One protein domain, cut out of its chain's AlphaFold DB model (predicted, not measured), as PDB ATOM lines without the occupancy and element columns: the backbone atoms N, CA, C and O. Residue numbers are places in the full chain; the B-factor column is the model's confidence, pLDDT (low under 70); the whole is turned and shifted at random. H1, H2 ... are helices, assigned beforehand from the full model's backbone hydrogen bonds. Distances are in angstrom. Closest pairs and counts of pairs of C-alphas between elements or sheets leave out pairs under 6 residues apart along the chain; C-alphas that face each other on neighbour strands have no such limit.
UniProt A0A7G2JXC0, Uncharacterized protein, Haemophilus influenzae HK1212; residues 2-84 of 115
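What this domain is: This is residues 2 to 84 of the 115 residues of an uncharacterized protein of Haemophilus influenzae HK1212 (UniProt A0A7G2JXC0). H5, the longest helix, begins among the short helices H2 and H4, which pack on its first turns, with H3 following H2. H1 lies alone at the far end of the longest axis, reached through the long unnamed stretch of residues 16 to 30. The printed part has 83 residues, is all helix (H1 to H5 in order) and loose, with a radius of gyration of the C-alphas of 14.8 A and spans of 41 by 29 by 26 A.

Where its parts are: H5, residues 70 to 84, is 20.9 A long and ends at C-alpha 84 (343.283, 209.486, 290.705). H2 is residues 31 to 36, H3 39 to 43, H4 54 to 62. H1, residues 2 to 15, is 19.9 A long from C-alpha 2 (341.853, 196.795, 276.153).

How they stand to each other: H5 touches H4 with residues 71 to 72 alone, about perpendicular at 88 degrees; the closest C-alphas, of Leu 56 and Gly 71, are 5.5 A apart. H5 touches H2 with residues 72 to 76 alone, only just about perpendicular at 73 degrees; the closest C-alphas, of Ile 35 and Asp 73, are 5.9 A apart. H2 and H3 meet only through their link. H1 touches no helix. In H1 to H5 every O i to N i+4 pair is within hydrogen-bond range.

The domain as a whole: The farthest C-alphas, of Gly 17 and Lys 65, are 42.8 A apart. The printed part has no cut; the link H1 to H2 is long. Residue 27 alone has pLDDT under 70.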
ATOM      1  N   GLN A   2     342.064 196.369 274.754       80.75
ATOM      2  CA  GLN A   2     341.853 196.795 276.153       80.75
ATOM      3  C   GLN A   2     340.373 196.973 276.546       80.75
ATOM      4  O   GLN A   2     339.984 196.519 277.617       80.75
ATOM      5  N   GLU A   3     339.532 197.554 275.676       85.06
ATOM      6  CA  GLU A   3     338.080 197.672 275.934       85.06
ATOM      7  C   GLU A   3     337.421 196.298 276.125       85.06
ATOM      8  O   GLU A   3     336.747 196.075 277.123       85.06
ATOM      9  N   PHE A   4     337.728 195.341 275.242       88.38
ATOM     10  CA  PHE A   4     337.255 193.960 275.367       88.38
ATOM     11  C   PHE A   4     337.685 193.306 276.690       88.38
ATOM     12  O   PHE A   4     336.864 192.681 277.355       88.38
ATOM     13  N   LEU A   5     338.953 193.457 277.099       88.00
ATOM     14  CA  LEU A   5     339.433 192.898 278.369       88.00
ATOM     15  C   LEU A   5     338.717 193.507 279.575       88.00
ATOM     16  O   LEU A   5     338.386 192.785 280.511       88.00
ATOM     17  N   LYS A   6     338.468 194.818 279.552       88.12
ATOM     18  CA  LYS A   6     337.725 195.516 280.602       88.12
ATOM     19  C   LYS A   6     336.277 195.021 280.666       88.12
ATOM     20  O   LYS A   6     335.802 194.710 281.755       88.12
ATOM     21  N   ASP A   7     335.601 194.879 279.532       90.44
ATOM     22  CA  ASP A   7     334.216 194.400 279.509       90.44
ATOM     23  C   ASP A   7     334.113 192.930 279.950       90.44
ATOM     24  O   ASP A   7     333.235 192.578 280.740       90.44
ATOM     25  N   GLU A   8     335.053 192.074 279.535       93.94
ATOM     26  CA  GLU A   8     335.095 190.675 279.974       93.94
ATOM     27  C   GLU A   8     335.460 190.546 281.465       93.94
ATOM     28  O   GLU A   8     334.904 189.693 282.160       93.94
ATOM     29  N   LEU A   9     336.346 191.408 281.984       91.12
ATOM     30  CA  LEU A   9     336.657 191.493 283.413       91.12
ATOM     31  C   LEU A   9     335.407 191.851 284.218       91.12
ATOM     32  O   LEU A   9     335.064 191.124 285.147       91.12
ATOM     33  N   VAL A  10     334.702 192.921 283.837       91.31
ATOM     34  CA  VAL A  10     333.474 193.366 284.516       91.31
ATOM     35  C   VAL A  10     332.413 192.269 284.474       91.31
ATOM     36  O   VAL A  10     331.866 191.902 285.514       91.31
ATOM     37  N   LYS A  11     332.185 191.665 283.304       93.62
ATOM     38  CA  LYS A  11     331.231 190.564 283.134       93.62
ATOM     39  C   LYS A  11     331.539 189.378 284.051       93.62
ATOM     40  O   LYS A  11     330.646 188.889 284.740       93.62
ATOM     41  N   ARG A  12     332.793 188.915 284.092       95.06
ATOM     42  CA  ARG A  12     333.198 187.795 284.962       95.06
ATOM     43  C   ARG A  12     333.179 188.164 286.443       95.06
ATOM     44  O   ARG A  12     332.898 187.299 287.267       95.06
ATOM     45  N   SER A  13     333.468 189.420 286.780       93.12
ATOM     46  CA  SER A  13     333.410 189.931 288.154       93.12
ATOM     47  C   SER A  13     331.982 189.865 288.708       93.12
ATOM     48  O   SER A  13     331.758 189.293 289.775       93.12
ATOM     49  N   ALA A  14     331.000 190.292 287.902       92.12
ATOM     50  CA  ALA A  14     329.580 190.219 288.226       92.12
ATOM     51  C   ALA A  14     329.106 188.767 288.380       92.12
ATOM     52  O   ALA A  14     328.447 188.437 289.360       92.12
ATOM     53  N   GLN A  15     329.515 187.868 287.475       94.62
ATOM     54  CA  GLN A  15     329.196 186.434 287.574       94.62
ATOM     55  C   GLN A  15     329.727 185.774 288.854       94.62
ATOM     56  O   GLN A  15     329.160 184.788 289.312       94.62
ATOM     57  N   ARG A  16     330.828 186.288 289.413       95.38
ATOM     58  CA  ARG A  16     331.444 185.771 290.643       95.38
ATOM     59  C   ARG A  16     330.966 186.487 291.905       95.38
ATOM     60  O   ARG A  16     331.382 186.090 292.986       95.38
ATOM     61  N   GLY A  17     330.154 187.537 291.779       92.19
ATOM     62  CA  GLY A  17     329.762 188.383 292.907       92.19
ATOM     63  C   GLY A  17     330.933 189.136 293.550       92.19
ATOM     64  O   GLY A  17     330.841 189.526 294.706       92.19
ATOM     65  N   ILE A  18     332.045 189.320 292.828       92.56
ATOM     66  CA  ILE A  18     333.227 190.040 293.320       92.56
ATOM     67  C   ILE A  18     333.328 191.330 292.510       92.56
ATOM     68  O   ILE A  18     333.824 191.277 291.385       92.56
ATOM     69  N   PRO A  19     332.845 192.475 293.019       85.50
ATOM     70  CA  PRO A  19     332.894 193.724 292.275       85.50
ATOM     71  C   PRO A  19     334.345 194.166 292.057       85.50
ATOM     72  O   PRO A  19     335.158 194.173 292.981       85.50
ATOM     73  N   VAL A  20     334.666 194.551 290.822       86.81
ATOM     74  CA  VAL A  20     335.968 195.119 290.453       86.81
ATOM     75  C   VAL A  20     335.749 196.548 289.953       86.81
ATOM     76  O   VAL A  20     335.009 196.725 288.981       86.81
ATOM     77  N   PRO A  21     336.386 197.570 290.557       81.00
ATOM     78  CA  PRO A  21     336.280 198.956 290.106       81.00
ATOM     79  C   PRO A  21     337.102 199.160 288.821       81.00
ATOM     80  O   PRO A  21     338.224 199.661 288.836       81.00
ATOM     81  N   ALA A  22     336.568 198.695 287.691       84.44
ATOM     82  CA  ALA A  22     337.242 198.747 286.400       84.44
ATOM     83  C   ALA A  22     336.931 200.055 285.659       84.44
ATOM     84  O   ALA A  22     335.831 200.248 285.138       84.44
ATOM     85  N   THR A  23     337.935 200.922 285.530       80.31
ATOM     86  CA  THR A  23     337.821 202.183 284.785       80.31
ATOM     87  C   THR A  23     338.419 202.049 283.386       80.31
ATOM     88  O   THR A  23     339.560 201.617 283.212       80.31
ATOM     89  N   ALA A  24     337.657 202.450 282.363       80.62
ATOM     90  CA  ALA A  24     338.178 202.532 281.004       80.62
ATOM     91  C   ALA A  24     339.214 203.661 280.911       80.62
ATOM     92  O   ALA A  24     338.945 204.800 281.285       80.62
ATOM     93  N   THR A  25     340.393 203.351 280.383       75.00
ATOM     94  CA  THR A  25     341.438 204.347 280.145       75.00
ATOM     95  C   THR A  25     341.442 204.712 278.669       75.00
ATOM     96  O   THR A  25     341.708 203.857 277.830       75.00
ATOM     97  N   LYS A  26     341.139 205.973 278.345       74.19
ATOM     98  CA  LYS A  26     341.309 206.534 276.999       74.19
ATOM     99  C   LYS A  26     342.406 207.597 277.062       74.19
ATOM    100  O   LYS A  26     342.146 208.688 277.568       74.19
ATOM    101  N   PRO A  27     343.642 207.279 276.645       66.62
ATOM    102  CA  PRO A  27     344.712 208.263 276.624       66.62
ATOM    103  C   PRO A  27     344.430 209.334 275.569       66.62
ATOM    104  O   PRO A  27     344.177 209.001 274.414       66.62
ATOM    105  N   ASN A  28     344.507 210.607 275.958       70.06
ATOM    106  CA  ASN A  28     344.379 211.746 275.037       70.06
ATOM    107  C   ASN A  28     345.739 212.377 274.678       70.06
ATOM    108  O   ASN A  28     345.798 213.305 273.878       70.06
ATOM    109  N   THR A  29     346.824 211.893 275.286       74.69
ATOM    110  CA  THR A  29     348.196 212.398 275.149       74.69
ATOM    111  C   THR A  29     349.116 211.358 274.519       74.69
ATOM    112  O   THR A  29     348.848 210.156 274.581       74.69
ATOM    113  N   ASP A  30     350.214 211.836 273.923       89.50
ATOM    114  CA  ASP A  30     351.240 210.993 273.310       89.50
ATOM    115  C   ASP A  30     351.769 209.949 274.309       89.50
ATOM    116  O   ASP A  30     352.094 210.263 275.459       89.50
ATOM    117  N   LYS A  31     351.827 208.690 273.863       87.94
ATOM    118  CA  LYS A  31     352.229 207.545 274.685       87.94
ATOM    119  C   LYS A  31     353.639 207.713 275.255       87.94
ATOM    120  O   LYS A  31     353.855 207.364 276.413       87.94
ATOM    121  N   MET A  32     354.578 208.266 274.484       92.19
ATOM    122  CA  MET A  32     355.952 208.462 274.949       92.19
ATOM    123  C   MET A  32     355.999 209.470 276.091       92.19
ATOM    124  O   MET A  32     356.570 209.173 277.136       92.19
ATOM    125  N   LEU A  33     355.315 210.608 275.934       92.19
ATOM    126  CA  LEU A  33     355.250 211.642 276.971       92.19
ATOM    127  C   LEU A  33     354.601 211.126 278.261       92.19
ATOM    128  O   LEU A  33     355.043 211.458 279.359       92.19
ATOM    129  N   ARG A  34     353.566 210.286 278.139       92.25
ATOM    130  CA  ARG A  34     352.941 209.625 279.292       92.25
ATOM    131  C   ARG A  34     353.941 208.752 280.042       92.25
ATOM    132  O   ARG A  34     354.092 208.912 281.248       92.25
ATOM    133  N   ILE A  35     354.665 207.880 279.348       94.50
ATOM    134  CA  ILE A  35     355.660 207.008 279.987       94.50
ATOM    135  C   ILE A  35     356.805 207.833 280.602       94.50
ATOM    136  O   ILE A  35     357.228 207.555 281.724       94.50
ATOM    137  N   GLU A  36     357.264 208.890 279.927       94.00
ATOM    138  CA  GLU A  36     358.289 209.805 280.451       94.00
ATOM    139  C   GLU A  36     357.846 210.526 281.732       94.00
ATOM    140  O   GLU A  36     358.677 210.789 282.605       94.00
ATOM    141  N   SER A  37     356.541 210.763 281.916       93.81
ATOM    142  CA  SER A  37     356.003 211.388 283.133       93.81
ATOM    143  C   SER A  37     356.264 210.586 284.418       93.81
ATOM    144  O   SER A  37     356.199 211.141 285.514       93.81
ATOM    145  N   LEU A  38     356.633 209.302 284.311       95.12
ATOM    146  CA  LEU A  38     356.998 208.470 285.460       95.12
ATOM    147  C   LEU A  38     358.370 208.811 286.054       95.12
ATOM    148  O   LEU A  38     358.599 208.545 287.235       95.12
ATOM    149  N   GLN A  39     359.283 209.406 285.278       94.31
ATOM    150  CA  GLN A  39     360.657 209.692 285.711       94.31
ATOM    151  C   GLN A  39     360.760 210.437 287.056       94.31
ATOM    152  O   GLN A  39     361.472 209.937 287.930       94.31
ATOM    153  N   PRO A  40     360.062 211.568 287.298       95.62
ATOM    154  CA  PRO A  40     360.137 212.259 288.587       95.62
ATOM    155  C   PRO A  40     359.646 211.395 289.757       95.62
ATOM    156  O   PRO A  40     360.217 211.453 290.844       95.62
ATOM    157  N   HIS A  41     358.628 210.558 289.550       95.69
ATOM    158  CA  HIS A  41     358.097 209.676 290.592       95.69
ATOM    159  C   HIS A  41     359.057 208.528 290.926       95.69
ATOM    160  O   HIS A  41     359.188 208.152 292.089       95.69
ATOM    161  N   MET A  42     359.781 208.023 289.926       94.56
ATOM    162  CA  MET A  42     360.840 207.028 290.105       94.56
ATOM    163  C   MET A  42     362.055 207.627 290.827       94.56
ATOM    164  O   MET A  42     362.545 207.047 291.794       94.56
ATOM    165  N   VAL A  43     362.527 208.803 290.392       95.19
ATOM    166  CA  VAL A  43     363.691 209.493 290.986       95.19
ATOM    167  C   VAL A  43     363.434 209.868 292.446       95.19
ATOM    168  O   VAL A  43     364.321 209.716 293.281       95.19
ATOM    169  N   ASN A  44     362.211 210.289 292.771       96.44
ATOM    170  CA  ASN A  44     361.821 210.640 294.136       96.44
ATOM    171  C   ASN A  44     361.473 209.419 295.010       96.44
ATOM    172  O   ASN A  44     361.088 209.593 296.164       96.44
ATOM    173  N   GLY A  45     361.566 208.194 294.478       94.19
ATOM    174  CA  GLY A  45     361.258 206.969 295.222       94.19
ATOM    175  C   GLY A  45     359.774 206.783 295.559       94.19
ATOM    176  O   GLY A  45     359.450 206.012 296.456       94.19
ATOM    177  N   LEU A  46     358.870 207.471 294.853       95.06
ATOM    178  CA  LEU A  46     357.417 207.322 295.013       95.06
ATOM    179  C   LEU A  46     356.898 206.044 294.344       95.06
ATOM    180  O   LEU A  46     355.877 205.495 294.750       95.06
ATOM    181  N   ILE A  47     357.616 205.564 293.327       96.06
ATOM    182  CA  ILE A  47     357.381 204.275 292.681       96.06
ATOM    183  C   ILE A  47     358.594 203.392 292.956       96.06
ATOM    184  O   ILE A  47     359.713 203.704 292.548       96.06
ATOM    185  N   LEU A  48     358.362 202.273 293.640       95.75
ATOM    186  CA  LEU A  48     359.386 201.281 293.949       95.75
ATOM    187  C   LEU A  48     359.109 200.002 293.163       95.75
ATOM    188  O   LEU A  48     357.997 199.476 293.182       95.75
ATOM    189  N   LEU A  49     360.137 199.491 292.488       96.00
ATOM    190  CA  LEU A  49     360.068 198.229 291.761       96.00
ATOM    191  C   LEU A  49     360.805 197.149 292.539       96.00
ATOM    192  O   LEU A  49     361.921 197.357 293.020       96.00
ATOM    193  N   HIS A  50     360.195 195.973 292.628       97.00
ATOM    194  CA  HIS A  50     360.870 194.817 293.199       97.00
ATOM    195  C   HIS A  50     361.914 194.278 292.211       97.00
ATOM    196  O   HIS A  50     361.670 194.221 291.007       97.00
ATOM    197  N   SER A  51     363.067 193.824 292.709       95.94
ATOM    198  CA  SER A  51     364.189 193.366 291.871       95.94
ATOM    199  C   SER A  51     363.847 192.178 290.963       95.94
ATOM    200  O   SER A  51     364.462 192.010 289.914       95.94
ATOM    201  N   SER A  52     362.834 191.382 291.323       97.69
ATOM    202  CA  SER A  52     362.338 190.281 290.485       97.69
ATOM    203  C   SER A  52     361.653 190.746 289.195       97.69
ATOM    204  O   SER A  52     361.481 189.947 288.279       97.69
ATOM    205  N   GLN A  53     361.281 192.024 289.080       96.25
ATOM    206  CA  GLN A  53     360.648 192.598 287.890       96.25
ATOM    207  C   GLN A  53     361.696 192.963 286.820       96.25
ATOM    208  O   GLN A  53     361.680 194.056 286.258       96.25
ATOM    209  N   ALA A  54     362.630 192.048 286.537       96.44
ATOM    210  CA  ALA A  54     363.798 192.299 285.689       96.44
ATOM    211  C   ALA A  54     363.427 192.793 284.279       96.44
ATOM    212  O   ALA A  54     364.066 193.711 283.764       96.44
ATOM    213  N   THR A  55     362.365 192.241 283.681       96.12
ATOM    214  CA  THR A  55     361.865 192.665 282.364       96.12
ATOM    215  C   THR A  55     361.382 194.111 282.383       96.12
ATOM    216  O   THR A  55     361.849 194.912 281.578       96.12
ATOM    217  N   LEU A  56     360.519 194.472 283.339       95.94
ATOM    218  CA  LEU A  56     360.012 195.840 283.486       95.94
ATOM    219  C   LEU A  56     361.154 196.828 283.751       95.94
ATOM    220  O   LEU A  56     361.216 197.891 283.141       95.94
ATOM    221  N   ILE A  57     362.096 196.456 284.621       95.75
ATOM    222  CA  ILE A  57     363.280 197.270 284.919       95.75
ATOM    223  C   ILE A  57     364.117 197.487 283.651       95.75
ATOM    224  O   ILE A  57     364.565 198.604 283.402       95.75
ATOM    225  N   SER A  58     364.328 196.445 282.844       95.50
ATOM    226  CA  SER A  58     365.056 196.557 281.577       95.50
ATOM    227  C   SER A  58     364.331 197.469 280.586       95.50
ATOM    228  O   SER A  58     364.960 198.354 280.008       95.50
ATOM    229  N   GLN A  59     363.014 197.309 280.437       95.44
ATOM    230  CA  GLN A  59     362.191 198.152 279.568       95.44
ATOM    231  C   GLN A  59     362.285 199.629 279.978       95.44
ATOM    232  O   GLN A  59     362.582 200.475 279.141       95.44
ATOM    233  N   LEU A  60     362.132 199.941 281.271       94.69
ATOM    234  CA  LEU A  60     362.215 201.312 281.790       94.69
ATOM    235  C   LEU A  60     363.611 201.932 281.643       94.69
ATOM    236  O   LEU A  60     363.723 203.117 281.348       94.69
ATOM    237  N   ARG A  61     364.684 201.148 281.822       93.69
ATOM    238  CA  ARG A  61     366.069 201.634 281.672       93.69
ATOM    239  C   ARG A  61     366.425 202.002 280.237       93.69
ATOM    240  O   ARG A  61     367.244 202.894 280.034       93.69
ATOM    241  N   HIS A  62     365.860 201.295 279.265       93.06
ATOM    242  CA  HIS A  62     366.186 201.476 277.851       93.06
ATOM    243  C   HIS A  62     365.112 202.251 277.083       93.06
ATOM    244  O   HIS A  62     365.297 202.510 275.896       93.06
ATOM    245  N   PHE A  63     364.011 202.641 277.731       91.25
ATOM    246  CA  PHE A  63     362.964 203.455 277.119       91.25
ATOM    247  C   PHE A  63     363.535 204.793 276.595       91.25
ATOM    248  O   PHE A  63     364.369 205.398 277.274       91.25
ATOM    249  N   PRO A  64     363.132 205.276 275.401       89.38
ATOM    250  CA  PRO A  64     362.138 204.712 274.472       89.38
ATOM    251  C   PRO A  64     362.703 203.688 273.473       89.38
ATOM    252  O   PRO A  64     361.998 203.246 272.576       89.38
ATOM    253  N   LYS A  65     363.982 203.323 273.586       89.12
ATOM    254  CA  LYS A  65     364.695 202.455 272.634       89.12
ATOM    255  C   LYS A  65     364.557 200.957 272.928       89.12
ATOM    256  O   LYS A  65     365.174 200.158 272.233       89.12
ATOM    257  N   ALA A  66     363.824 200.581 273.974       84.62
ATOM    258  CA  ALA A  66     363.547 199.186 274.287       84.62
ATOM    259  C   ALA A  66     362.642 198.559 273.214       84.62
ATOM    260  O   ALA A  66     361.783 199.237 272.658       84.62
ATOM    261  N   ASP A  67     362.779 197.250 272.986       80.25
ATOM    262  CA  ASP A  67     361.951 196.518 272.012       80.25
ATOM    263  C   ASP A  67     360.452 196.520 272.371       80.25
ATOM    264  O   ASP A  67     359.593 196.311 271.511       80.25
ATOM    265  N   HIS A  68     360.131 196.739 273.651       88.75
ATOM    266  CA  HIS A  68     358.778 196.692 274.194       88.75
ATOM    267  C   HIS A  68     358.531 197.847 275.174       88.75
ATOM    268  O   HIS A  68     359.384 198.158 276.009       88.75
ATOM    269  N   ASP A  69     357.338 198.441 275.093       89.00
ATOM    270  CA  ASP A  69     356.876 199.567 275.914       89.00
ATOM    271  C   ASP A  69     355.589 199.262 276.704       89.00
ATOM    272  O   ASP A  69     355.027 200.140 277.358       89.00
ATOM    273  N   ASP A  70     355.126 198.015 276.663       91.12
ATOM    274  CA  ASP A  70     353.897 197.543 277.294       91.12
ATOM    275  C   ASP A  70     353.971 197.569 278.827       91.12
ATOM    276  O   ASP A  70     353.021 197.998 279.480       91.12
ATOM    277  N   GLY A  71     355.108 197.174 279.408       94.44
ATOM    278  CA  GLY A  71     355.356 197.281 280.846       94.44
ATOM    279  C   GLY A  71     355.353 198.734 281.341       94.44
ATOM    280  O   GLY A  71     354.583 199.050 282.251       94.44
ATOM    281  N   PRO A  72     356.161 199.636 280.749       95.62
ATOM    282  CA  PRO A  72     356.122 201.062 281.066       95.62
ATOM    283  C   PRO A  72     354.743 201.722 280.872       95.62
ATOM    284  O   PRO A  72     354.326 202.492 281.734       95.62
ATOM    285  N   ASP A  73     354.003 201.404 279.800       93.00
ATOM    286  CA  ASP A  73     352.643 201.935 279.576       93.00
ATOM    287  C   ASP A  73     351.653 201.426 280.634       93.00
ATOM    288  O   ASP A  73     350.871 202.199 281.187       93.00
ATOM    289  N   ALA A  74     351.727 200.140 280.992       92.81
ATOM    290  CA  ALA A  74     350.908 199.575 282.062       92.81
ATOM    291  C   ALA A  74     351.216 200.214 283.426       92.81
ATOM    292  O   ALA A  74     350.293 200.482 284.199       92.81
ATOM    293  N   LEU A  75     352.492 200.488 283.718       95.38
ATOM    294  CA  LEU A  75     352.906 201.170 284.944       95.38
ATOM    295  C   LEU A  75     352.371 202.606 285.001       95.38
ATOM    296  O   LEU A  75     351.907 203.033 286.057       95.38
ATOM    297  N   GLU A  76     352.380 203.332 283.881       94.38
ATOM    298  CA  GLU A  76     351.787 204.673 283.810       94.38
ATOM    299  C   GLU A  76     350.294 204.632 284.117       94.38
ATOM    300  O   GLU A  76     349.809 205.392 284.962       94.38
ATOM    301  N   MET A  77     349.573 203.693 283.497       91.06
ATOM    302  CA  MET A  77     348.135 203.555 283.705       91.06
ATOM    303  C   MET A  77     347.817 203.202 285.158       91.06
ATOM    304  O   MET A  77     346.866 203.744 285.726       91.06
ATOM    305  N   LEU A  78     348.619 202.317 285.760       91.75
ATOM    306  CA  LEU A  78     348.517 201.945 287.167       91.75
ATOM    307  C   LEU A  78     348.734 203.157 288.075       91.75
ATOM    308  O   LEU A  78     347.895 203.417 288.932       91.75
ATOM    309  N   TRP A  79     349.821 203.904 287.875       93.06
ATOM    310  CA  TRP A  79     350.149 205.079 288.683       93.06
ATOM    311  C   TRP A  79     349.042 206.134 288.620       93.06
ATOM    312  O   TRP A  79     348.543 206.582 289.652       93.06
ATOM    313  N   ARG A  80     348.581 206.466 287.409       90.12
ATOM    314  CA  ARG A  80     347.493 207.426 287.195       90.12
ATOM    315  C   ARG A  80     346.203 206.990 287.889       90.12
ATOM    316  O   ARG A  80     345.539 207.813 288.513       90.12
ATOM    317  N   ASN A  81     345.851 205.709 287.797       87.69
ATOM    318  CA  ASN A  81     344.660 205.182 288.459       87.69
ATOM    319  C   ASN A  81     344.812 205.162 289.983       87.69
ATOM    320  O   ASN A  81     343.851 205.490 290.669       87.69
ATOM    321  N   ALA A  82     345.993 204.825 290.508       88.38
ATOM    322  CA  ALA A  82     346.256 204.804 291.944       88.38
ATOM    323  C   ALA A  82     346.122 206.204 292.559       88.38
ATOM    324  O   ALA A  82     345.436 206.359 293.562       88.38
ATOM    325  N   VAL A  83     346.706 207.223 291.918       88.06
ATOM    326  CA  VAL A  83     346.637 208.620 292.380       88.06
ATOM    327  C   VAL A  83     345.248 209.227 292.160       88.06
ATOM    328  O   VAL A  83     344.762 209.979 292.995       88.06
ATOM    329  N   GLY A  84     344.594 208.920 291.036       84.94
ATOM    330  CA  GLY A  84     343.283 209.486 290.705       84.94
ATOM    331  C   GLY A  84     342.103 208.825 291.420       84.94
ATOM    332  O   GLY A  84     341.065 209.457 291.579       84.94
TER     333      GLY A  84